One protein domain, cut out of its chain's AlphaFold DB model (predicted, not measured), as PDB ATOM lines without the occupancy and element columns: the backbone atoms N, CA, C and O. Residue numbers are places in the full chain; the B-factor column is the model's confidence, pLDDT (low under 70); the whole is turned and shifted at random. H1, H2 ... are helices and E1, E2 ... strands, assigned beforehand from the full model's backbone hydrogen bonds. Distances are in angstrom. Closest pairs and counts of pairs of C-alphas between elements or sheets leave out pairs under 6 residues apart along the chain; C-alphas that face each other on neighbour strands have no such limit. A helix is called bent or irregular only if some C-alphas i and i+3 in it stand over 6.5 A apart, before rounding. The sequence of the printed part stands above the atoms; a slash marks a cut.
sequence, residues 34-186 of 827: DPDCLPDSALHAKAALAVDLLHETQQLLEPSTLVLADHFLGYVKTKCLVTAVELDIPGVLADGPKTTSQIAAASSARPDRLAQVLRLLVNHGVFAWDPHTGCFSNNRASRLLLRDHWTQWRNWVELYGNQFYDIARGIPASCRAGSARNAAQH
ATOM      1  N   ASP A  34     181.721 126.181 142.888       83.74
ATOM      2  CA  ASP A  34     181.219 125.330 141.818       83.74
ATOM      3  C   ASP A  34     180.978 126.195 140.559       83.74
ATOM      4  O   ASP A  34     180.281 127.208 140.649       83.74
ATOM      5  N   PRO A  35     181.603 125.883 139.409       74.04
ATOM      6  CA  PRO A  35     181.435 126.679 138.195       74.04
ATOM      7  C   PRO A  35     180.039 126.537 137.572       74.04
ATOM      8  O   PRO A  35     179.642 127.410 136.800       74.04
ATOM      9  N   ASP A  36     179.307 125.472 137.904       80.00
ATOM     10  CA  ASP A  36     178.024 125.120 137.292       80.00
ATOM     11  C   ASP A  36     176.835 125.382 138.234       80.00
ATOM     12  O   ASP A  36     175.681 125.368 137.802       80.00
ATOM     13  N   CYS A  37     177.101 125.664 139.515       87.04
ATOM     14  CA  CYS A  37     176.083 125.970 140.519       87.04
ATOM     15  C   CYS A  37     176.310 127.342 141.162       87.04
ATOM     16  O   CYS A  37     177.423 127.708 141.536       87.04
ATOM     17  N   LEU A  38     175.228 128.094 141.374       91.94
ATOM     18  CA  LEU A  38     175.300 129.307 142.184       91.94
ATOM     19  C   LEU A  38     175.565 128.961 143.655       91.94
ATOM     20  O   LEU A  38     174.985 128.000 144.170       91.94
ATOM     21  N   PRO A  39     176.371 129.771 144.360       93.14
ATOM     22  CA  PRO A  39     176.618 129.548 145.773       93.14
ATOM     23  C   PRO A  39     175.359 129.803 146.600       93.14
ATOM     24  O   PRO A  39     174.545 130.648 146.236       93.14
ATOM     25  N   ASP A  40     175.202 129.137 147.745       92.81
ATOM     26  CA  ASP A  40     174.147 129.505 148.698       92.81
ATOM     27  C   ASP A  40     174.267 130.993 149.079       92.81
ATOM     28  O   ASP A  40     175.366 131.488 149.341       92.81
ATOM     29  N   SER A  41     173.151 131.726 149.088       90.38
ATOM     30  CA  SER A  41     173.166 133.185 149.259       90.38
ATOM     31  C   SER A  41     173.647 133.606 150.647       90.38
ATOM     32  O   SER A  41     174.416 134.562 150.767       90.38
ATOM     33  N   ALA A  42     173.272 132.867 151.694       92.34
ATOM     34  CA  ALA A  42     173.711 133.147 153.055       92.34
ATOM     35  C   ALA A  42     175.198 132.812 153.246       92.34
ATOM     36  O   ALA A  42     175.924 133.566 153.902       92.34
ATOM     37  N   LEU A  43     175.670 131.710 152.657       93.42
ATOM     38  CA  LEU A  43     177.089 131.359 152.635       93.42
ATOM     39  C   LEU A  43     177.911 132.407 151.874       93.42
ATOM     40  O   LEU A  43     178.947 132.842 152.376       93.42
ATOM     41  N   HIS A  44     177.435 132.846 150.707       91.48
ATOM     42  CA  HIS A  44     178.087 133.865 149.887       91.48
ATOM     43  C   HIS A  44     178.196 135.205 150.625       91.48
ATOM     44  O   HIS A  44     179.287 135.764 150.703       91.48
ATOM     45  N   ALA A  45     177.113 135.674 151.254       91.60
ATOM     46  CA  ALA A  45     177.114 136.916 152.029       91.60
ATOM     47  C   ALA A  45     178.087 136.868 153.223       91.60
ATOM     48  O   ALA A  45     178.826 137.821 153.467       91.60
ATOM     49  N   LYS A  46     178.148 135.739 153.945       95.27
ATOM     50  CA  LYS A  46     179.120 135.552 155.038       95.27
ATOM     51  C   LYS A  46     180.560 135.518 154.532       95.27
ATOM     52  O   LYS A  46     181.442 136.069 155.186       95.27
ATOM     53  N   ALA A  47     180.802 134.870 153.392       94.49
ATOM     54  CA  ALA A  47     182.122 134.831 152.775       94.49
ATOM     55  C   ALA A  47     182.568 136.227 152.314       94.49
ATOM     56  O   ALA A  47     183.712 136.596 152.564       94.49
ATOM     57  N   ALA A  48     181.664 137.009 151.717       92.88
ATOM     58  CA  ALA A  48     181.915 138.390 151.318       92.88
ATOM     59  C   ALA A  48     182.323 139.258 152.519       92.88
ATOM     60  O   ALA A  48     183.416 139.819 152.524       92.88
ATOM     61  N   LEU A  49     181.523 139.243 153.593       95.45
ATOM     62  CA  LEU A  49     181.839 139.978 154.821       95.45
ATOM     63  C   LEU A  49     183.185 139.553 155.428       95.45
ATOM     64  O   LEU A  49     183.967 140.394 155.861       95.45
ATOM     65  N   ALA A  50     183.482 138.249 155.454       96.41
ATOM     66  CA  ALA A  50     184.767 137.763 155.953       96.41
ATOM     67  C   ALA A  50     185.946 138.284 155.113       96.41
ATOM     68  O   ALA A  50     186.985 138.629 155.670       96.41
ATOM     69  N   VAL A  51     185.794 138.353 153.788       96.57
ATOM     70  CA  VAL A  51     186.818 138.884 152.877       96.57
ATOM     71  C   VAL A  51     187.040 140.381 153.096       96.57
ATOM     72  O   VAL A  51     188.194 140.803 153.144       96.57
ATOM     73  N   ASP A  52     185.979 141.163 153.282       96.99
ATOM     74  CA  ASP A  52     186.098 142.603 153.538       96.99
ATOM     75  C   ASP A  52     186.770 142.890 154.885       96.99
ATOM     76  O   ASP A  52     187.729 143.659 154.934       96.99
ATOM     77  N   LEU A  53     186.376 142.186 155.952       97.37
ATOM     78  CA  LEU A  53     187.012 142.322 157.269       97.37
ATOM     79  C   LEU A  53     188.495 141.925 157.245       97.37
ATOM     80  O   LEU A  53     189.329 142.571 157.885       97.37
ATOM     81  N   LEU A  54     188.848 140.864 156.507       96.80
ATOM     82  CA  LEU A  54     190.245 140.466 156.313       96.80
ATOM     83  C   LEU A  54     191.031 141.539 155.560       96.80
ATOM     84  O   LEU A  54     192.184 141.792 155.903       96.80
ATOM     85  N   HIS A  55     190.422 142.163 154.553       96.76
ATOM     86  CA  HIS A  55     191.062 143.206 153.767       96.76
ATOM     87  C   HIS A  55     191.305 144.477 154.578       96.76
ATOM     88  O   HIS A  55     192.426 144.978 154.581       96.76
ATOM     89  N   GLU A  56     190.303 144.952 155.315       96.88
ATOM     90  CA  GLU A  56     190.437 146.124 156.184       96.88
ATOM     91  C   GLU A  56     191.495 145.878 157.272       96.88
ATOM     92  O   GLU A  56     192.393 146.693 157.489       96.88
ATOM     93  N   THR A  57     191.482 144.685 157.881       96.84
ATOM     94  CA  THR A  57     192.521 144.271 158.839       96.84
ATOM     95  C   THR A  57     193.908 144.248 158.190       96.84
ATOM     96  O   THR A  57     194.879 144.696 158.798       96.84
ATOM     97  N   GLN A  58     194.030 143.749 156.954       96.12
ATOM     98  CA  GLN A  58     195.295 143.746 156.218       96.12
ATOM     99  C   GLN A  58     195.792 145.172 155.957       96.12
ATOM    100  O   GLN A  58     196.968 145.438 156.197       96.12
ATOM    101  N   GLN A  59     194.926 146.093 155.527       94.55
ATOM    102  CA  GLN A  59     195.303 147.486 155.255       94.55
ATOM    103  C   GLN A  59     195.875 148.198 156.489       94.55
ATOM    104  O   GLN A  59     196.768 149.031 156.351       94.55
ATOM    105  N   LEU A  60     195.416 147.840 157.694       96.36
ATOM    106  CA  LEU A  60     195.947 148.376 158.952       96.36
ATOM    107  C   LEU A  60     197.315 147.793 159.345       96.36
ATOM    108  O   LEU A  60     198.057 148.426 160.096       96.36
ATOM    109  N   LEU A  61     197.641 146.580 158.888       96.39
ATOM    110  CA  LEU A  61     198.852 145.853 159.287       96.39
ATOM    111  C   LEU A  61     199.963 145.889 158.231       96.39
ATOM    112  O   LEU A  61     201.132 145.689 158.565       96.39
ATOM    113  N   GLU A  62     199.616 146.100 156.963       96.29
ATOM    114  CA  GLU A  62     200.562 146.048 155.855       96.29
ATOM    115  C   GLU A  62     201.467 147.295 155.826       96.29
ATOM    116  O   GLU A  62     200.980 148.426 155.864       96.29
ATOM    117  N   PRO A  63     202.802 147.130 155.733       98.13
ATOM    118  CA  PRO A  63     203.713 148.261 155.606       98.13
ATOM    119  C   PRO A  63     203.379 149.131 154.392       98.13
ATOM    120  O   PRO A  63     203.295 148.636 153.268       98.13
ATOM    121  N   SER A  64     203.294 150.450 154.582       97.77
ATOM    122  CA  SER A  64     202.910 151.387 153.517       97.77
ATOM    123  C   SER A  64     203.812 151.307 152.281       97.77
ATOM    124  O   SER A  64     203.350 151.503 151.162       97.77
ATOM    125  N   THR A  65     205.096 150.976 152.452       98.14
ATOM    126  CA  THR A  65     206.027 150.777 151.330       98.14
ATOM    127  C   THR A  65     205.655 149.576 150.460       98.14
ATOM    128  O   THR A  65     205.836 149.645 149.245       98.14
ATOM    129  N   LEU A  66     205.110 148.506 151.047       96.68
ATOM    130  CA  LEU A  66     204.607 147.350 150.302       96.68
ATOM    131  C   LEU A  66     203.298 147.681 149.593       96.68
ATOM    132  O   LEU A  66     203.167 147.357 148.416       96.68
ATOM    133  N   VAL A  67     202.396 148.416 150.253       96.89
ATOM    134  CA  VAL A  67     201.158 148.907 149.625       96.89
ATOM    135  C   VAL A  67     201.478 149.736 148.376       96.89
ATOM    136  O   VAL A  67     200.915 149.488 147.310       96.89
ATOM    137  N   LEU A  68     202.421 150.683 148.465       97.86
ATOM    138  CA  LEU A  68     202.844 151.490 147.314       97.86
ATOM    139  C   LEU A  68     203.497 150.636 146.217       97.86
ATOM    140  O   LEU A  68     203.182 150.813 145.039       97.86
ATOM    141  N   ALA A  69     204.377 149.703 146.597       97.56
ATOM    142  CA  ALA A  69     205.051 148.814 145.657       97.56
ATOM    143  C   ALA A  69     204.086 147.916 144.884       97.56
ATOM    144  O   ALA A  69     204.249 147.761 143.673       97.56
ATOM    145  N   ASP A  70     203.061 147.372 145.543       95.25
ATOM    146  CA  ASP A  70     202.050 146.553 144.876       95.25
ATOM    147  C   ASP A  70     201.272 147.349 143.817       95.25
ATOM    148  O   ASP A  70     201.011 146.830 142.730       95.25
ATOM    149  N   HIS A  71     200.979 148.630 144.078       95.53
ATOM    150  CA  HIS A  71     200.276 149.492 143.125       95.53
ATOM    151  C   HIS A  71     201.142 149.842 141.909       95.53
ATOM    152  O   HIS A  71     200.719 149.603 140.775       95.53
ATOM    153  N   PHE A  72     202.367 150.353 142.095       95.94
ATOM    154  CA  PHE A  72     203.196 150.739 140.942       95.94
ATOM    155  C   PHE A  72     203.778 149.539 140.174       95.94
ATOM    156  O   PHE A  72     204.177 149.698 139.023       95.94
ATOM    157  N   LEU A  73     203.810 148.335 140.765       97.46
ATOM    158  CA  LEU A  73     204.135 147.077 140.070       97.46
ATOM    159  C   LEU A  73     202.889 146.313 139.598       97.46
ATOM    160  O   LEU A  73     203.023 145.262 138.967       97.46
ATOM    161  N   GLY A  74     201.682 146.827 139.854       96.10
ATOM    162  CA  GLY A  74     200.422 146.144 139.556       96.10
ATOM    163  C   GLY A  74     200.272 145.755 138.087       96.10
ATOM    164  O   GLY A  74     199.762 144.681 137.766       96.10
ATOM    165  N   TYR A  75     200.831 146.570 137.196       96.80
ATOM    166  CA  TYR A  75     200.839 146.337 135.756       96.80
ATOM    167  C   TYR A  75     201.520 145.018 135.343       96.80
ATOM    168  O   TYR A  75     201.129 144.387 134.356       96.80
ATOM    169  N   VAL A  76     202.504 144.559 136.128       97.95
ATOM    170  CA  VAL A  76     203.197 143.284 135.906       97.95
ATOM    171  C   VAL A  76     202.231 142.115 136.097       97.95
ATOM    172  O   VAL A  76     202.247 141.179 135.299       97.95
ATOM    173  N   LYS A  77     201.342 142.182 137.100       97.04
ATOM    174  CA  LYS A  77     200.336 141.140 137.373       97.04
ATOM    175  C   LYS A  77     199.402 140.965 136.175       97.04
ATOM    176  O   LYS A  77     199.209 139.840 135.713       97.04
ATOM    177  N   THR A  78     198.908 142.076 135.625       97.80
ATOM    178  CA  THR A  78     198.039 142.082 134.439       97.80
ATOM    179  C   THR A  78     198.724 141.435 133.240       97.80
ATOM    180  O   THR A  78     198.171 140.515 132.639       97.80
ATOM    181  N   LYS A  79     199.958 141.841 132.912       98.39
ATOM    182  CA  LYS A  79     200.667 141.279 131.751       98.39
ATOM    183  C   LYS A  79     201.110 139.831 131.954       98.39
ATOM    184  O   LYS A  79     201.106 139.070 130.995       98.39
ATOM    185  N   CYS A  80     201.402 139.394 133.179       98.74
ATOM    186  CA  CYS A  80     201.614 137.972 133.461       98.74
ATOM    187  C   CYS A  80     200.357 137.133 133.188       98.74
ATOM    188  O   CYS A  80     200.475 136.042 132.631       98.74
ATOM    189  N   LEU A  81     199.168 137.635 133.543       98.72
ATOM    190  CA  LEU A  81     197.908 136.950 133.256       98.72
ATOM    191  C   LEU A  81     197.632 136.880 131.747       98.72
ATOM    192  O   LEU A  81     197.276 135.812 131.250       98.72
ATOM    193  N   VAL A  82     197.873 137.977 131.018       98.77
ATOM    194  CA  VAL A  82     197.801 138.003 129.545       98.77
ATOM    195  C   VAL A  82     198.715 136.940 128.940       98.77
ATOM    196  O   VAL A  82     198.245 136.122 128.156       98.77
ATOM    197  N   THR A  83     199.978 136.863 129.376       98.68
ATOM    198  CA  THR A  83     200.926 135.838 128.909       98.68
ATOM    199  C   THR A  83     200.409 134.416 129.140       98.68
ATOM    200  O   THR A  83     200.586 133.553 128.283       98.68
ATOM    201  N   ALA A  84     199.764 134.144 130.280       98.63
ATOM    202  CA  ALA A  84     199.216 132.818 130.560       98.63
ATOM    203  C   ALA A  84     198.045 132.445 129.632       98.63
ATOM    204  O   ALA A  84     197.916 131.277 129.265       98.63
ATOM    205  N   VAL A  85     197.215 133.419 129.245       98.54
ATOM    206  CA  VAL A  85     196.110 133.220 128.293       98.54
ATOM    207  C   VAL A  85     196.627 133.088 126.859       98.54
ATOM    208  O   VAL A  85     196.197 132.190 126.135       98.54
ATOM    209  N   GLU A  86     197.579 133.928 126.454       98.02
ATOM    210  CA  GLU A  86     198.161 133.923 125.106       98.02
ATOM    211  C   GLU A  86     198.904 132.613 124.808       98.02
ATOM    212  O   GLU A  86     198.716 132.016 123.748       98.02
ATOM    213  N   LEU A  87     199.674 132.111 125.780       98.28
ATOM    214  CA  LEU A  87     200.377 130.826 125.693       98.28
ATOM    215  C   LEU A  87     199.481 129.608 125.986       98.28
ATOM    216  O   LEU A  87     199.982 128.487 126.034       98.28
ATOM    217  N   ASP A  88     198.180 129.816 126.205       98.28
ATOM    218  CA  ASP A  88     197.194 128.768 126.491       98.28
ATOM    219  C   ASP A  88     197.588 127.837 127.651       98.28
ATOM    220  O   ASP A  88     197.302 126.640 127.642       98.28
ATOM    221  N   ILE A  89     198.244 128.384 128.679       98.61
ATOM    222  CA  ILE A  89     198.708 127.616 129.844       98.61
ATOM    223  C   ILE A  89     197.561 126.833 130.508       98.61
ATOM    224  O   ILE A  89     197.774 125.660 130.827       98.61
ATOM    225  N   PRO A  90     196.346 127.397 130.691       98.54
ATOM    226  CA  PRO A  90     195.218 126.621 131.192       98.54
ATOM    227  C   PRO A  90     194.899 125.400 130.321       98.54
ATOM    228  O   PRO A  90     194.694 124.316 130.864       98.54
ATOM    229  N   GLY A  91     194.916 125.544 128.992       98.35
ATOM    230  CA  GLY A  91     194.691 124.444 128.051       98.35
ATOM    231  C   GLY A  91     195.779 123.374 128.141       98.35
ATOM    232  O   GLY A  91     195.480 122.185 128.232       98.35
ATOM    233  N   VAL A  92     197.045 123.787 128.238       98.45
ATOM    234  CA  VAL A  92     198.183 122.875 128.443       98.45
ATOM    235  C   VAL A  92     198.058 122.083 129.748       98.45
ATOM    236  O   VAL A  92     198.532 120.954 129.809       98.45
ATOM    237  N   LEU A  93     197.429 122.638 130.785       98.59
ATOM    238  CA  LEU A  93     197.215 121.991 132.085       98.59
ATOM    239  C   LEU A  93     195.861 121.263 132.204       98.59
ATOM    240  O   LEU A  93     195.509 120.808 133.297       98.59
ATOM    241  N   ALA A  94     195.064 121.182 131.134       97.11
ATOM    242  CA  ALA A  94     193.704 120.633 131.183       97.11
ATOM    243  C   ALA A  94     193.666 119.124 131.494       97.11
ATOM    244  O   ALA A  94     192.776 118.663 132.208       97.11
ATOM    245  N   ASP A  95     194.654 118.373 131.006       95.63
ATOM    246  CA  ASP A  95     194.827 116.923 131.175       95.63
ATOM    247  C   ASP A  95     195.570 116.530 132.466       95.63
ATOM    248  O   ASP A  95     195.651 115.345 132.790       95.63
ATOM    249  N   GLY A  96     196.092 117.497 133.227       96.87
ATOM    250  CA  GLY A  96     196.674 117.253 134.544       96.87
ATOM    251  C   GLY A  96     197.915 118.088 134.871       96.87
ATOM    252  O   GLY A  96     198.304 118.981 134.113       96.87
ATOM    253  N   PRO A  97     198.543 117.822 136.032       98.41
ATOM    254  CA  PRO A  97     199.698 118.582 136.493       98.41
ATOM    255  C   PRO A  97     200.937 118.392 135.608       98.41
ATOM    256  O   PRO A  97     201.273 117.265 135.240       98.41
ATOM    257  N   LYS A  98     201.659 119.481 135.319       98.59
ATOM    258  CA  LYS A  98     202.882 119.470 134.492       98.59
ATOM    259  C   LYS A  98     203.986 120.333 135.095       98.59
ATOM    260  O   LYS A  98     203.729 121.365 135.709       98.59
ATOM    261  N   THR A  99     205.234 119.926 134.889       97.82
ATOM    262  CA  THR A  99     206.420 120.728 135.232       97.82
ATOM    263  C   THR A  99     206.567 121.921 134.287       97.82
ATOM    264  O   THR A  99     206.097 121.877 133.149       97.82
ATOM    265  N   THR A 100     207.295 122.966 134.693       97.48
ATOM    266  CA  THR A 100     207.553 124.131 133.823       97.48
ATOM    267  C   THR A 100     208.136 123.740 132.466       97.48
ATOM    268  O   THR A 100     207.742 124.310 131.455       97.48
ATOM    269  N   SER A 101     209.044 122.758 132.419       96.91
ATOM    270  CA  SER A 101     209.656 122.295 131.167       96.91
ATOM    271  C   SER A 101     208.637 121.653 130.224       96.91
ATOM    272  O   SER A 101     208.678 121.907 129.025       96.91
ATOM    273  N   GLN A 102     207.702 120.860 130.757       98.37
ATOM    274  CA  GLN A 102     206.622 120.260 129.967       98.37
ATOM    275  C   GLN A 102     205.640 121.321 129.462       98.37
ATOM    276  O   GLN A 102     205.240 121.270 128.302       98.37
ATOM    277  N   ILE A 103     205.289 122.296 130.309       98.50
ATOM    278  CA  ILE A 103     204.400 123.395 129.916       98.50
ATOM    279  C   ILE A 103     205.060 124.224 128.814       98.50
ATOM    280  O   ILE A 103     204.460 124.444 127.771       98.50
ATOM    281  N   ALA A 104     206.319 124.614 129.012       98.20
ATOM    282  CA  ALA A 104     207.082 125.401 128.055       98.20
ATOM    283  C   ALA A 104     207.248 124.689 126.704       98.20
ATOM    284  O   ALA A 104     207.098 125.323 125.663       98.20
ATOM    285  N   ALA A 105     207.499 123.374 126.713       97.95
ATOM    286  CA  ALA A 105     207.556 122.575 125.493       97.95
ATOM    287  C   ALA A 105     206.206 122.547 124.755       97.95
ATOM    288  O   ALA A 105     206.180 122.687 123.536       97.95
ATOM    289  N   ALA A 106     205.093 122.409 125.482       97.91
ATOM    290  CA  ALA A 106     203.752 122.380 124.897       97.91
ATOM    291  C   ALA A 106     203.270 123.758 124.411       97.91
ATOM    292  O   ALA A 106     202.538 123.836 123.429       97.91
ATOM    293  N   SER A 107     203.696 124.843 125.063       97.10
ATOM    294  CA  SER A 107     203.289 126.216 124.741       97.10
ATOM    295  C   SER A 107     204.310 126.981 123.890       97.10
ATOM    296  O   SER A 107     204.189 128.194 123.743       97.10
ATOM    297  N   SER A 108     205.360 126.319 123.388       96.91
ATOM    298  CA  SER A 108     206.484 126.953 122.668       96.91
ATOM    299  C   SER A 108     207.140 128.121 123.427       96.91
ATOM    300  O   SER A 108     207.657 129.065 122.829       96.91
ATOM    301  N   ALA A 109     207.125 128.071 124.761       97.40
ATOM    302  CA  ALA A 109     207.678 129.113 125.615       97.40
ATOM    303  C   ALA A 109     209.104 128.781 126.067       97.40
ATOM    304  O   ALA A 109     209.552 127.637 126.059       97.40
ATOM    305  N   ARG A 110     209.823 129.803 126.536       97.71
ATOM    306  CA  ARG A 110     211.114 129.614 127.206       97.71
ATOM    307  C   ARG A 110     210.904 129.228 128.680       97.71
ATOM    308  O   ARG A 110     210.317 130.036 129.409       97.71
ATOM    309  N   PRO A 111     211.392 128.060 129.155       96.37
ATOM    310  CA  PRO A 111     211.108 127.574 130.509       96.37
ATOM    311  C   PRO A 111     211.526 128.537 131.628       96.37
ATOM    312  O   PRO A 111     210.792 128.706 132.597       96.37
ATOM    313  N   ASP A 112     212.679 129.201 131.489       96.52
ATOM    314  CA  ASP A 112     213.220 130.140 132.479       96.52
ATOM    315  C   ASP A 112     212.307 131.355 132.690       96.52
ATOM    316  O   ASP A 112     212.065 131.772 133.823       96.52
ATOM    317  N   ARG A 113     211.749 131.895 131.600       97.37
ATOM    318  CA  ARG A 113     210.841 133.050 131.635       97.37
ATOM    319  C   ARG A 113     209.448 132.655 132.097       97.37
ATOM    320  O   ARG A 113     208.870 133.331 132.946       97.37
ATOM    321  N   LEU A 114     208.941 131.527 131.601       98.25
ATOM    322  CA  LEU A 114     207.638 131.010 132.004       98.25
ATOM    323  C   LEU A 114     207.599 130.692 133.507       98.25
ATOM    324  O   LEU A 114     206.608 131.003 134.164       98.25
ATOM    325  N   ALA A 115     208.690 130.169 134.081       97.35
ATOM    326  CA  ALA A 115     208.795 129.932 135.523       97.35
ATOM    327  C   ALA A 115     208.532 131.201 136.356       97.35
ATOM    328  O   ALA A 115     207.867 131.136 137.390       97.35
ATOM    329  N   GLN A 116     209.040 132.358 135.913       97.96
ATOM    330  CA  GLN A 116     208.857 133.633 136.613       97.96
ATOM    331  C   GLN A 116     207.390 134.077 136.587       97.96
ATOM    332  O   GLN A 116     206.857 134.480 137.623       97.96
ATOM    333  N   VAL A 117     206.737 133.944 135.428       98.57
ATOM    334  CA  VAL A 117     205.316 134.271 135.231       98.57
ATOM    335  C   VAL A 117     204.428 133.368 136.089       98.57
ATOM    336  O   VAL A 117     203.623 133.864 136.877       98.57
ATOM    337  N   LEU A 118     204.607 132.046 135.998       98.50
ATOM    338  CA  LEU A 118     203.785 131.086 136.737       98.50
ATOM    339  C   LEU A 118     203.940 131.240 138.251       98.50
ATOM    340  O   LEU A 118     202.946 131.179 138.970       98.50
ATOM    341  N   ARG A 119     205.156 131.505 138.746       97.65
ATOM    342  CA  ARG A 119     205.384 131.747 140.178       97.65
ATOM    343  C   ARG A 119     204.580 132.943 140.691       97.65
ATOM    344  O   ARG A 119     203.995 132.856 141.767       97.65
ATOM    345  N   LEU A 120     204.531 134.041 139.931       98.01
ATOM    346  CA  LEU A 120     203.727 135.206 140.303       98.01
ATOM    347  C   LEU A 120     202.235 134.850 140.339       98.01
ATOM    348  O   LEU A 120     201.561 135.157 141.318       98.01
ATOM    349  N   LEU A 121     201.732 134.174 139.305       98.61
ATOM    350  CA  LEU A 121     200.316 133.820 139.185       98.61
ATOM    351  C   LEU A 121     199.853 132.799 140.236       98.61
ATOM    352  O   LEU A 121     198.723 132.887 140.708       98.61
ATOM    353  N   VAL A 122     200.720 131.875 140.657       98.56
ATOM    354  CA  VAL A 122     200.455 130.971 141.790       98.56
ATOM    355  C   VAL A 122     200.317 131.751 143.093       98.56
ATOM    356  O   VAL A 122     199.348 131.556 143.822       98.56
ATOM    357  N   ASN A 123     201.238 132.682 143.366       97.01
ATOM    358  CA  ASN A 123     201.188 133.502 144.581       97.01
ATOM    359  C   ASN A 123     199.959 134.426 144.629       97.01
ATOM    360  O   ASN A 123     199.539 134.817 145.712       97.01
ATOM    361  N   HIS A 124     199.357 134.726 143.473       96.41
ATOM    362  CA  HIS A 124     198.109 135.486 143.352       96.41
ATOM    363  C   HIS A 124     196.868 134.596 143.160       96.41
ATOM    364  O   HIS A 124     195.796 135.092 142.822       96.41
ATOM    365  N   GLY A 125     196.989 133.281 143.371       96.25
ATOM    366  CA  GLY A 125     195.852 132.361 143.409       96.25
ATOM    367  C   GLY A 125     195.250 131.989 142.051       96.25
ATOM    368  O   GLY A 125     194.150 131.442 142.020       96.25
ATOM    369  N   VAL A 126     195.942 132.228 140.932       98.27
ATOM    370  CA  VAL A 126     195.454 131.884 139.581       98.27
ATOM    371  C   VAL A 126     195.767 130.434 139.208       98.27
ATOM    372  O   VAL A 126     194.944 129.781 138.578       98.27
ATOM    373  N   PHE A 127     196.909 129.890 139.628       98.68
ATOM    374  CA  PHE A 127     197.270 128.475 139.444       98.68
ATOM    375  C   PHE A 127     197.636 127.834 140.783       98.68
ATOM    376  O   PHE A 127     197.906 128.531 141.761       98.68
ATOM    377  N   ALA A 128     197.659 126.503 140.833       97.15
ATOM    378  CA  ALA A 128     198.219 125.758 141.957       97.15
ATOM    379  C   ALA A 128     199.604 125.206 141.597       97.15
ATOM    380  O   ALA A 128     199.864 124.867 140.442       97.15
ATOM    381  N   TRP A 129     200.481 125.097 142.593       97.80
ATOM    382  CA  TRP A 129     201.819 124.523 142.461       97.80
ATOM    383  C   TRP A 129     202.087 123.561 143.611       97.80
ATOM    384  O   TRP A 129     201.810 123.886 144.767       97.80
ATOM    385  N   ASP A 130     202.626 122.394 143.282       97.03
ATOM    386  CA  ASP A 130     203.056 121.400 144.254       97.03
ATOM    387  C   ASP A 130     204.590 121.447 144.406       97.03
ATOM    388  O   ASP A 130     205.309 121.107 143.460       97.03
ATOM    389  N   PRO A 131     205.117 121.841 145.580       94.02
ATOM    390  CA  PRO A 131     206.555 121.911 145.819       94.02
ATOM    391  C   PRO A 131     207.258 120.549 145.785       94.02
ATOM    392  O   PRO A 131     208.463 120.509 145.547       94.02
ATOM    393  N   HIS A 132     206.547 119.443 146.024       95.58
ATOM    394  CA  HIS A 132     207.142 118.106 146.062       95.58
ATOM    395  C   HIS A 132     207.390 117.548 144.662       95.58
ATOM    396  O   HIS A 132     208.411 116.908 144.421       95.58
ATOM    397  N   THR A 133     206.464 117.803 143.737       95.39
ATOM    398  CA  THR A 133     206.569 117.351 142.341       95.39
ATOM    399  C   THR A 133     207.128 118.427 141.409       95.39
ATOM    400  O   THR A 133     207.574 118.116 140.306       95.39
ATOM    401  N   GLY A 134     207.118 119.695 141.830       95.07
ATOM    402  CA  GLY A 134     207.455 120.839 140.983       95.07
ATOM    403  C   GLY A 134     206.414 121.111 139.890       95.07
ATOM    404  O   GLY A 134     206.685 121.891 138.972       95.07
ATOM    405  N   CYS A 135     205.245 120.470 139.962       98.10
ATOM    406  CA  CYS A 135     204.199 120.560 138.953       98.10
ATOM    407  C   CYS A 135     203.218 121.699 139.243       98.10
ATOM    408  O   CYS A 135     202.833 121.951 140.385       98.10
ATOM    409  N   PHE A 136     202.767 122.354 138.177       98.57
ATOM    410  CA  PHE A 136     201.658 123.301 138.196       98.57
ATOM    411  C   PHE A 136     200.371 122.594 137.783       98.57
ATOM    412  O   PHE A 136     200.409 121.641 137.007       98.57
ATOM    413  N   SER A 137     199.232 123.071 138.276       98.46
ATOM    414  CA  SER A 137     197.906 122.587 137.891       98.46
ATOM    415  C   SER A 137     196.891 123.727 137.829       98.46
ATOM    416  O   SER A 137     197.042 124.761 138.492       98.46
ATOM    417  N   ASN A 138     195.843 123.528 137.030       98.13
ATOM    418  CA  ASN A 138     194.688 124.416 137.025       98.13
ATOM    419  C   ASN A 138     193.960 124.368 138.377       98.13
ATOM    420  O   ASN A 138     193.652 123.292 138.894       98.13
ATOM    421  N   ASN A 139     193.616 125.540 138.902       94.97
ATOM    422  CA  ASN A 139     192.716 125.709 140.039       94.97
ATOM    423  C   ASN A 139     191.373 126.308 139.568       94.97
ATOM    424  O   ASN A 139     191.135 126.445 138.368       94.97
ATOM    425  N   ARG A 140     190.483 126.676 140.497       92.16
ATOM    426  CA  ARG A 140     189.169 127.253 140.156       92.16
ATOM    427  C   ARG A 140     189.239 128.520 139.292       92.16
ATOM    428  O   ARG A 140     188.384 128.697 138.441       92.16
ATOM    429  N   ALA A 141     190.247 129.372 139.481       95.26
ATOM    430  CA  ALA A 141     190.390 130.627 138.748       95.26
ATOM    431  C   ALA A 141     190.962 130.397 137.343       95.26
ATOM    432  O   ALA A 141     190.407 130.894 136.370       95.26
ATOM    433  N   SER A 142     192.026 129.600 137.203       98.05
ATOM    434  CA  SER A 142     192.603 129.291 135.882       98.05
ATOM    435  C   SER A 142     191.681 128.458 134.992       98.05
ATOM    436  O   SER A 142     191.729 128.622 133.777       98.05
ATOM    437  N   ARG A 143     190.799 127.617 135.552       95.80
ATOM    438  CA  ARG A 143     189.787 126.887 134.759       95.80
ATOM    439  C   ARG A 143     188.844 127.815 133.992       95.80
ATOM    440  O   ARG A 143     188.472 127.485 132.873       95.80
ATOM    441  N   LEU A 144     188.540 128.996 134.537       94.62
ATOM    442  CA  LEU A 144     187.726 130.018 133.864       94.62
ATOM    443  C   LEU A 144     188.393 130.591 132.598       94.62
ATOM    444  O   LEU A 144     187.738 131.264 131.803       94.62
ATOM    445  N   LEU A 145     189.694 130.345 132.419       97.28
ATOM    446  CA  LEU A 145     190.493 130.812 131.287       97.28
ATOM    447  C   LEU A 145     190.654 129.751 130.183       97.28
ATOM    448  O   LEU A 145     191.318 130.021 129.181       97.28
ATOM    449  N   LEU A 146     190.073 128.554 130.343       97.01
ATOM    450  CA  LEU A 146     190.051 127.535 129.290       97.01
ATOM    451  C   LEU A 146     189.279 128.043 128.061       97.01
ATOM    452  O   LEU A 146     188.293 128.769 128.184       97.01
ATOM    453  N   ARG A 147     189.734 127.663 126.858       94.80
ATOM    454  CA  ARG A 147     189.153 128.135 125.582       94.80
ATOM    455  C   ARG A 147     187.675 127.777 125.440       94.80
ATOM    456  O   ARG A 147     186.899 128.555 124.899       94.80
ATOM    457  N   ASP A 148     187.326 126.589 125.906       92.97
ATOM    458  CA  ASP A 148     186.014 125.961 125.835       92.97
ATOM    459  C   ASP A 148     185.165 126.209 127.090       92.97
ATOM    460  O   ASP A 148     184.018 125.768 127.142       92.97
ATOM    461  N   HIS A 149     185.676 126.947 128.086       93.29
ATOM    462  CA  HIS A 149     184.880 127.286 129.263       93.29
ATOM    463  C   HIS A 149     183.702 128.173 128.862       93.29
ATOM    464  O   HIS A 149     183.887 129.248 128.287       93.29
ATOM    465  N   TRP A 150     182.482 127.759 129.193       90.00
ATOM    466  CA  TRP A 150     181.261 128.396 128.699       90.00
ATOM    467  C   TRP A 150     181.120 129.876 129.112       90.00
ATOM    468  O   TRP A 150     180.538 130.664 128.372       90.00
ATOM    469  N   THR A 151     181.711 130.286 130.244       90.59
ATOM    470  CA  THR A 151     181.704 131.691 130.707       90.59
ATOM    471  C   THR A 151     182.637 132.617 129.921       90.59
ATOM    472  O   THR A 151     182.520 133.834 130.026       90.59
ATOM    473  N   GLN A 152     183.605 132.069 129.175       93.15
ATOM    474  CA  GLN A 152     184.506 132.830 128.300       93.15
ATOM    475  C   GLN A 152     185.251 134.006 128.984       93.15
ATOM    476  O   GLN A 152     185.548 135.020 128.345       93.15
ATOM    477  N   TRP A 153     185.622 133.880 130.269       93.98
ATOM    478  CA  TRP A 153     186.319 134.944 131.020       93.98
ATOM    479  C   TRP A 153     187.678 135.333 130.417       93.98
ATOM    480  O   TRP A 153     188.132 136.463 130.589       93.98
ATOM    481  N   ARG A 154     188.305 134.442 129.639       96.38
ATOM    482  CA  ARG A 154     189.528 134.745 128.877       96.38
ATOM    483  C   ARG A 154     189.402 135.967 127.956       96.38
ATOM    484  O   ARG A 154     190.381 136.688 127.795       96.38
ATOM    485  N   ASN A 155     188.213 136.234 127.404       96.21
ATOM    486  CA  ASN A 155     187.996 137.357 126.485       96.21
ATOM    487  C   ASN A 155     188.230 138.698 127.197       96.21
ATOM    488  O   ASN A 155     188.784 139.628 126.614       96.21
ATOM    489  N   TRP A 156     187.893 138.765 128.490       96.00
ATOM    490  CA  TRP A 156     188.154 139.931 129.330       96.00
ATOM    491  C   TRP A 156     189.649 140.151 129.538       96.00
ATOM    492  O   TRP A 156     190.108 141.283 129.442       96.00
ATOM    493  N   VAL A 157     190.430 139.087 129.751       98.01
ATOM    494  CA  VAL A 157     191.895 139.193 129.872       98.01
ATOM    495  C   VAL A 157     192.513 139.706 128.572       98.01
ATOM    496  O   VAL A 157     193.361 140.594 128.608       98.01
ATOM    497  N   GLU A 158     192.078 139.182 127.426       96.47
ATOM    498  CA  GLU A 158     192.606 139.571 126.116       96.47
ATOM    499  C   GLU A 158     192.299 141.031 125.762       96.47
ATOM    500  O   GLU A 158     193.155 141.691 125.175       96.47
ATOM    501  N   LEU A 159     191.109 141.532 126.114       96.68
ATOM    502  CA  LEU A 159     190.687 142.907 125.830       96.68
ATOM    503  C   LEU A 159     191.194 143.903 126.884       96.68
ATOM    504  O   LEU A 159     191.862 144.885 126.559       96.68
ATOM    505  N   TYR A 160     190.901 143.662 128.164       96.70
ATOM    506  CA  TYR A 160     191.234 144.612 129.227       96.70
ATOM    507  C   TYR A 160     192.713 144.583 129.597       96.70
ATOM    508  O   TYR A 160     193.287 145.612 129.943       96.70
ATOM    509  N   GLY A 161     193.360 143.425 129.463       97.48
ATOM    510  CA  GLY A 161     194.799 143.295 129.658       97.48
ATOM    511  C   GLY A 161     195.637 143.923 128.542       97.48
ATOM    512  O   GLY A 161     196.853 144.031 128.706       97.48
ATOM    513  N   ASN A 162     195.021 144.347 127.429       96.50
ATOM    514  CA  ASN A 162     195.694 144.978 126.293       96.50
ATOM    515  C   ASN A 162     195.101 146.351 125.953       96.50
ATOM    516  O   ASN A 162     195.653 147.355 126.386       96.50
ATOM    517  N   GLN A 163     193.982 146.432 125.234       95.42
ATOM    518  CA  GLN A 163     193.450 147.711 124.753       95.42
ATOM    519  C   GLN A 163     193.077 148.665 125.895       95.42
ATOM    520  O   GLN A 163     193.509 149.815 125.886       95.42
ATOM    521  N   PHE A 164     192.332 148.205 126.910       96.36
ATOM    522  CA  PHE A 164     191.989 149.075 128.052       96.36
ATOM    523  C   PHE A 164     193.197 149.369 128.943       96.36
ATOM    524  O   PHE A 164     193.271 150.436 129.549       96.36
ATOM    525  N   TYR A 165     194.163 148.451 128.990       97.05
ATOM    526  CA  TYR A 165     195.435 148.682 129.661       97.05
ATOM    527  C   TYR A 165     196.187 149.868 129.037       97.05
ATOM    528  O   TYR A 165     196.760 150.671 129.771       97.05
ATOM    529  N   ASP A 166     196.166 150.011 127.709       95.96
ATOM    530  CA  ASP A 166     196.762 151.173 127.045       95.96
ATOM    531  C   ASP A 166     195.928 152.439 127.297       95.96
ATOM    532  O   ASP A 166     196.493 153.440 127.724       95.96
ATOM    533  N   ILE A 167     194.591 152.372 127.194       96.01
ATOM    534  CA  ILE A 167     193.683 153.497 127.520       96.01
ATOM    535  C   ILE A 167     193.969 154.090 128.910       96.01
ATOM    536  O   ILE A 167     193.937 155.309 129.085       96.01
ATOM    537  N   ALA A 168     194.280 153.252 129.905       96.88
ATOM    538  CA  ALA A 168     194.531 153.687 131.281       96.88
ATOM    539  C   ALA A 168     195.723 154.651 131.427       96.88
ATOM    540  O   ALA A 168     195.800 155.395 132.406       96.88
ATOM    541  N   ARG A 169     196.639 154.699 130.453       96.90
ATOM    542  CA  ARG A 169     197.747 155.666 130.440       96.90
ATOM    543  C   ARG A 169     197.276 157.114 130.309       96.90
ATOM    544  O   ARG A 169     197.956 158.007 130.809       96.90
ATOM    545  N   GLY A 170     196.101 157.341 129.719       96.59
ATOM    546  CA  GLY A 170     195.503 158.665 129.570       96.59
ATOM    547  C   GLY A 170     194.862 159.233 130.843       96.59
ATOM    548  O   GLY A 170     194.528 160.418 130.862       96.59
ATOM    549  N   ILE A 171     194.718 158.444 131.921       97.16
ATOM    550  CA  ILE A 171     194.058 158.871 133.174       97.16
ATOM    551  C   ILE A 171     194.670 160.164 133.757       97.16
ATOM    552  O   ILE A 171     193.931 161.096 134.066       97.16
ATOM    553  N   PRO A 172     196.004 160.310 133.903       97.33
ATOM    554  CA  PRO A 172     196.562 161.528 134.492       97.33
ATOM    555  C   PRO A 172     196.317 162.788 133.652       97.33
ATOM    556  O   PRO A 172     196.313 163.889 134.204       97.33
ATOM    557  N   ALA A 173     196.162 162.643 132.331       96.06
ATOM    558  CA  ALA A 173     195.860 163.749 131.427       96.06
ATOM    559  C   ALA A 173     194.376 164.141 131.501       96.06
ATOM    560  O   ALA A 173     194.077 165.334 131.569       96.06
ATOM    561  N   SER A 174     193.465 163.162 131.584       94.32
ATOM    562  CA  SER A 174     192.025 163.427 131.712       94.32
ATOM    563  C   SER A 174     191.662 164.123 133.028       94.32
ATOM    564  O   SER A 174     190.747 164.940 133.048       94.32
ATOM    565  N   CYS A 175     192.416 163.891 134.106       95.02
ATOM    566  CA  CYS A 175     192.190 164.532 135.409       95.02
ATOM    567  C   CYS A 175     192.710 165.983 135.516       95.02
ATOM    568  O   CYS A 175     192.609 166.597 136.582       95.02
ATOM    569  N   ARG A 176     193.328 166.549 134.469       95.83
ATOM    570  CA  ARG A 176     193.829 167.934 134.508       95.83
ATOM    571  C   ARG A 176     192.675 168.933 134.428       95.83
ATOM    572  O   ARG A 176     191.729 168.747 133.667       95.83
ATOM    573  N   ALA A 177     192.784 170.032 135.176       93.19
ATOM    574  CA  ALA A 177     191.801 171.114 135.138       93.19
ATOM    575  C   ALA A 177     191.594 171.625 133.698       93.19
ATOM    576  O   ALA A 177     192.562 171.935 133.005       93.19
ATOM    577  N   GLY A 178     190.334 171.703 133.261       86.68
ATOM    578  CA  GLY A 178     189.958 172.131 131.908       86.68
ATOM    579  C   GLY A 178     190.032 171.045 130.827       86.68
ATOM    580  O   GLY A 178     189.727 171.339 129.673       86.68
ATOM    581  N   SER A 179     190.410 169.803 131.160       87.89
ATOM    582  CA  SER A 179     190.353 168.694 130.204       87.89
ATOM    583  C   SER A 179     188.905 168.367 129.830       87.89
ATOM    584  O   SER A 179     188.104 168.029 130.695       87.89
ATOM    585  N   ALA A 180     188.586 168.425 128.535       87.86
ATOM    586  CA  ALA A 180     187.313 167.943 127.987       87.86
ATOM    587  C   ALA A 180     187.403 166.505 127.437       87.86
ATOM    588  O   ALA A 180     186.382 165.847 127.254       87.86
ATOM    589  N   ARG A 181     188.621 166.022 127.147       91.93
ATOM    590  CA  ARG A 181     188.873 164.671 126.623       91.93
ATOM    591  C   ARG A 181     188.925 163.647 127.761       91.93
ATOM    592  O   ARG A 181     189.480 163.931 128.827       91.93
ATOM    593  N   ASN A 182     188.393 162.450 127.510       93.23
ATOM    594  CA  ASN A 182     188.540 161.298 128.406       93.23
ATOM    595  C   ASN A 182     189.919 160.621 128.244       93.23
ATOM    596  O   ASN A 182     190.736 161.037 127.419       93.23
ATOM    597  N   ALA A 183     190.204 159.586 129.041       94.65
ATOM    598  CA  ALA A 183     191.514 158.927 129.020       94.65
ATOM    599  C   ALA A 183     191.842 158.298 127.651       94.65
ATOM    600  O   ALA A 183     192.960 158.450 127.164       94.65
ATOM    601  N   ALA A 184     190.871 157.647 127.002       94.31
ATOM    602  CA  ALA A 184     191.072 157.031 125.689       94.31
ATOM    603  C   ALA A 184     191.428 158.063 124.609       94.31
ATOM    604  O   ALA A 184     192.347 157.845 123.820       94.31
ATOM    605  N   GLN A 185     190.728 159.197 124.601       95.20
ATOM    606  CA  GLN A 185     190.963 160.296 123.665       95.20
ATOM    607  C   GLN A 185     192.340 160.942 123.853       95.20
ATOM    608  O   GLN A 185     192.976 161.325 122.874       95.20
ATOM    609  N   HIS A 186     192.822 161.040 125.097       94.39
ATOM    610  CA  HIS A 186     194.185 161.500 125.380       94.39
ATOM    611  C   HIS A 186     195.246 160.496 124.936       94.39
ATOM    612  O   HIS A 186     196.191 160.891 124.263       94.39
TER     613      HIS A 186
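This is residues 34 to 186 of the 827 residues of the protein "Des-methyl DIF-1 methyltransferase A" of Madurella mycetomatis (UniProt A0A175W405). What would one see first? A small head of short helices, H4 to H7, with the hairpin E1 and E2, has two arms: H3 runs out of the head with H8 side by side with it in part, and H8 goes on outward to H9, which folds back on its far end. Beyond the other end of H3, residues 37 to 58, 60 to 66 and 68 to 74, with most of H1 and H2, stick out free of the rest. What is it made of? The printed part has 153 residues with nine named helices and two named strands, in the order H1 H2 H3 H4 H5 H6 E1 E2 H7 H8 H9; it is mostly helix, and its one sheet is the antiparallel pair E1 - E2. How spread out is it? It is loose, with a radius of gyration of the C-alphas of 18.6 A and spans of 56 by 42 by 35 A.

Where do the first elements lie? H1, residues 41 to 61, begins with C-alpha 41 at (173.166, 133.185, 149.259) and is 30.3 A long; H2 is residues 64 to 72, 12.6 A, and H3 is residues 74 to 86, 19.1 A. What follows in the head? H4 is residues 89 to 92, H5 residues 100 to 106 and H6 residues 111 to 123, 18.2 A. E1, residues 127 to 130, begins with C-alpha 127 at (197.270, 128.475, 139.444); E2 is residues 135 to 138 and H7 residues 140 to 143. How does the printed part end? H8, residues 154 to 174, is 28.9 A long, and H9, residues 183 to 186, ends with C-alpha 186 at (194.185, 161.500, 125.380).

How do H1 and H2 stand? They are apart, but only just, with the closest C-alphas 8.2 A from each other; H2 and H3 meet only through their link. H1 touches no helix. What does H3 touch? It touches residues 117 to 121 of H6, closest at the C-alphas of Cys 80 and Val 117, 5.5 A, at a steep tilt of 62 degrees, opposite ways. It touches residues 154 to 162 of H8, closest at the C-alphas of Thr 78 and Gly 161, 5.9 A, at a shallow tilt of 30 degrees, opposite ways. What lies around H6? Its residues 111 to 115 touch H5, closest at the C-alphas of Ala 104 and Pro 111, 5.2 A, at a steep tilt of 66 degrees; H4 and H5 only just touch, with 3 pairs of C-alphas within 8 A, the closest being Val 92 and Ile 103, 6.4 A. In the hairpin E1 and E2, N 128 and O 137 are within hydrogen-bond range at 3.0 A, and residues 98 to 99 pair antiparallel with residues 135 to 136 of E2. H7 is close to H4 but not clearly touching, with the C-alphas of Pro 90 and Ser 142 6.0 A apart. What of H8, H9 and the helix backbones? H8 has a kink of 42 degrees near residue 165 and is irregular, with C-alphas 169 and 172 7.2 A apart; its residues 167 to 174 touch H9, closest at the C-alphas of Gly 170 and Ala 183, 4.0 A. In H1, H2, H3 and H5 every O i to N i+4 pair is within hydrogen-bond range, against 8 of 9 in H6 and 9 of 17 in H8, while H4, H7 and H9 are too short for such a pair.

How large is it? The two C-alphas farthest apart are those of His 132 and Gly 178, 58.4 A. Are there cuts or long links? The printed part has no cut and no long link; H4 to H5, H7 to H8 and H8 to H9 are short links, and the other links are tight. How confident is the model? The mean pLDDT of the printed part is 95.8, and no printed residue is under 70.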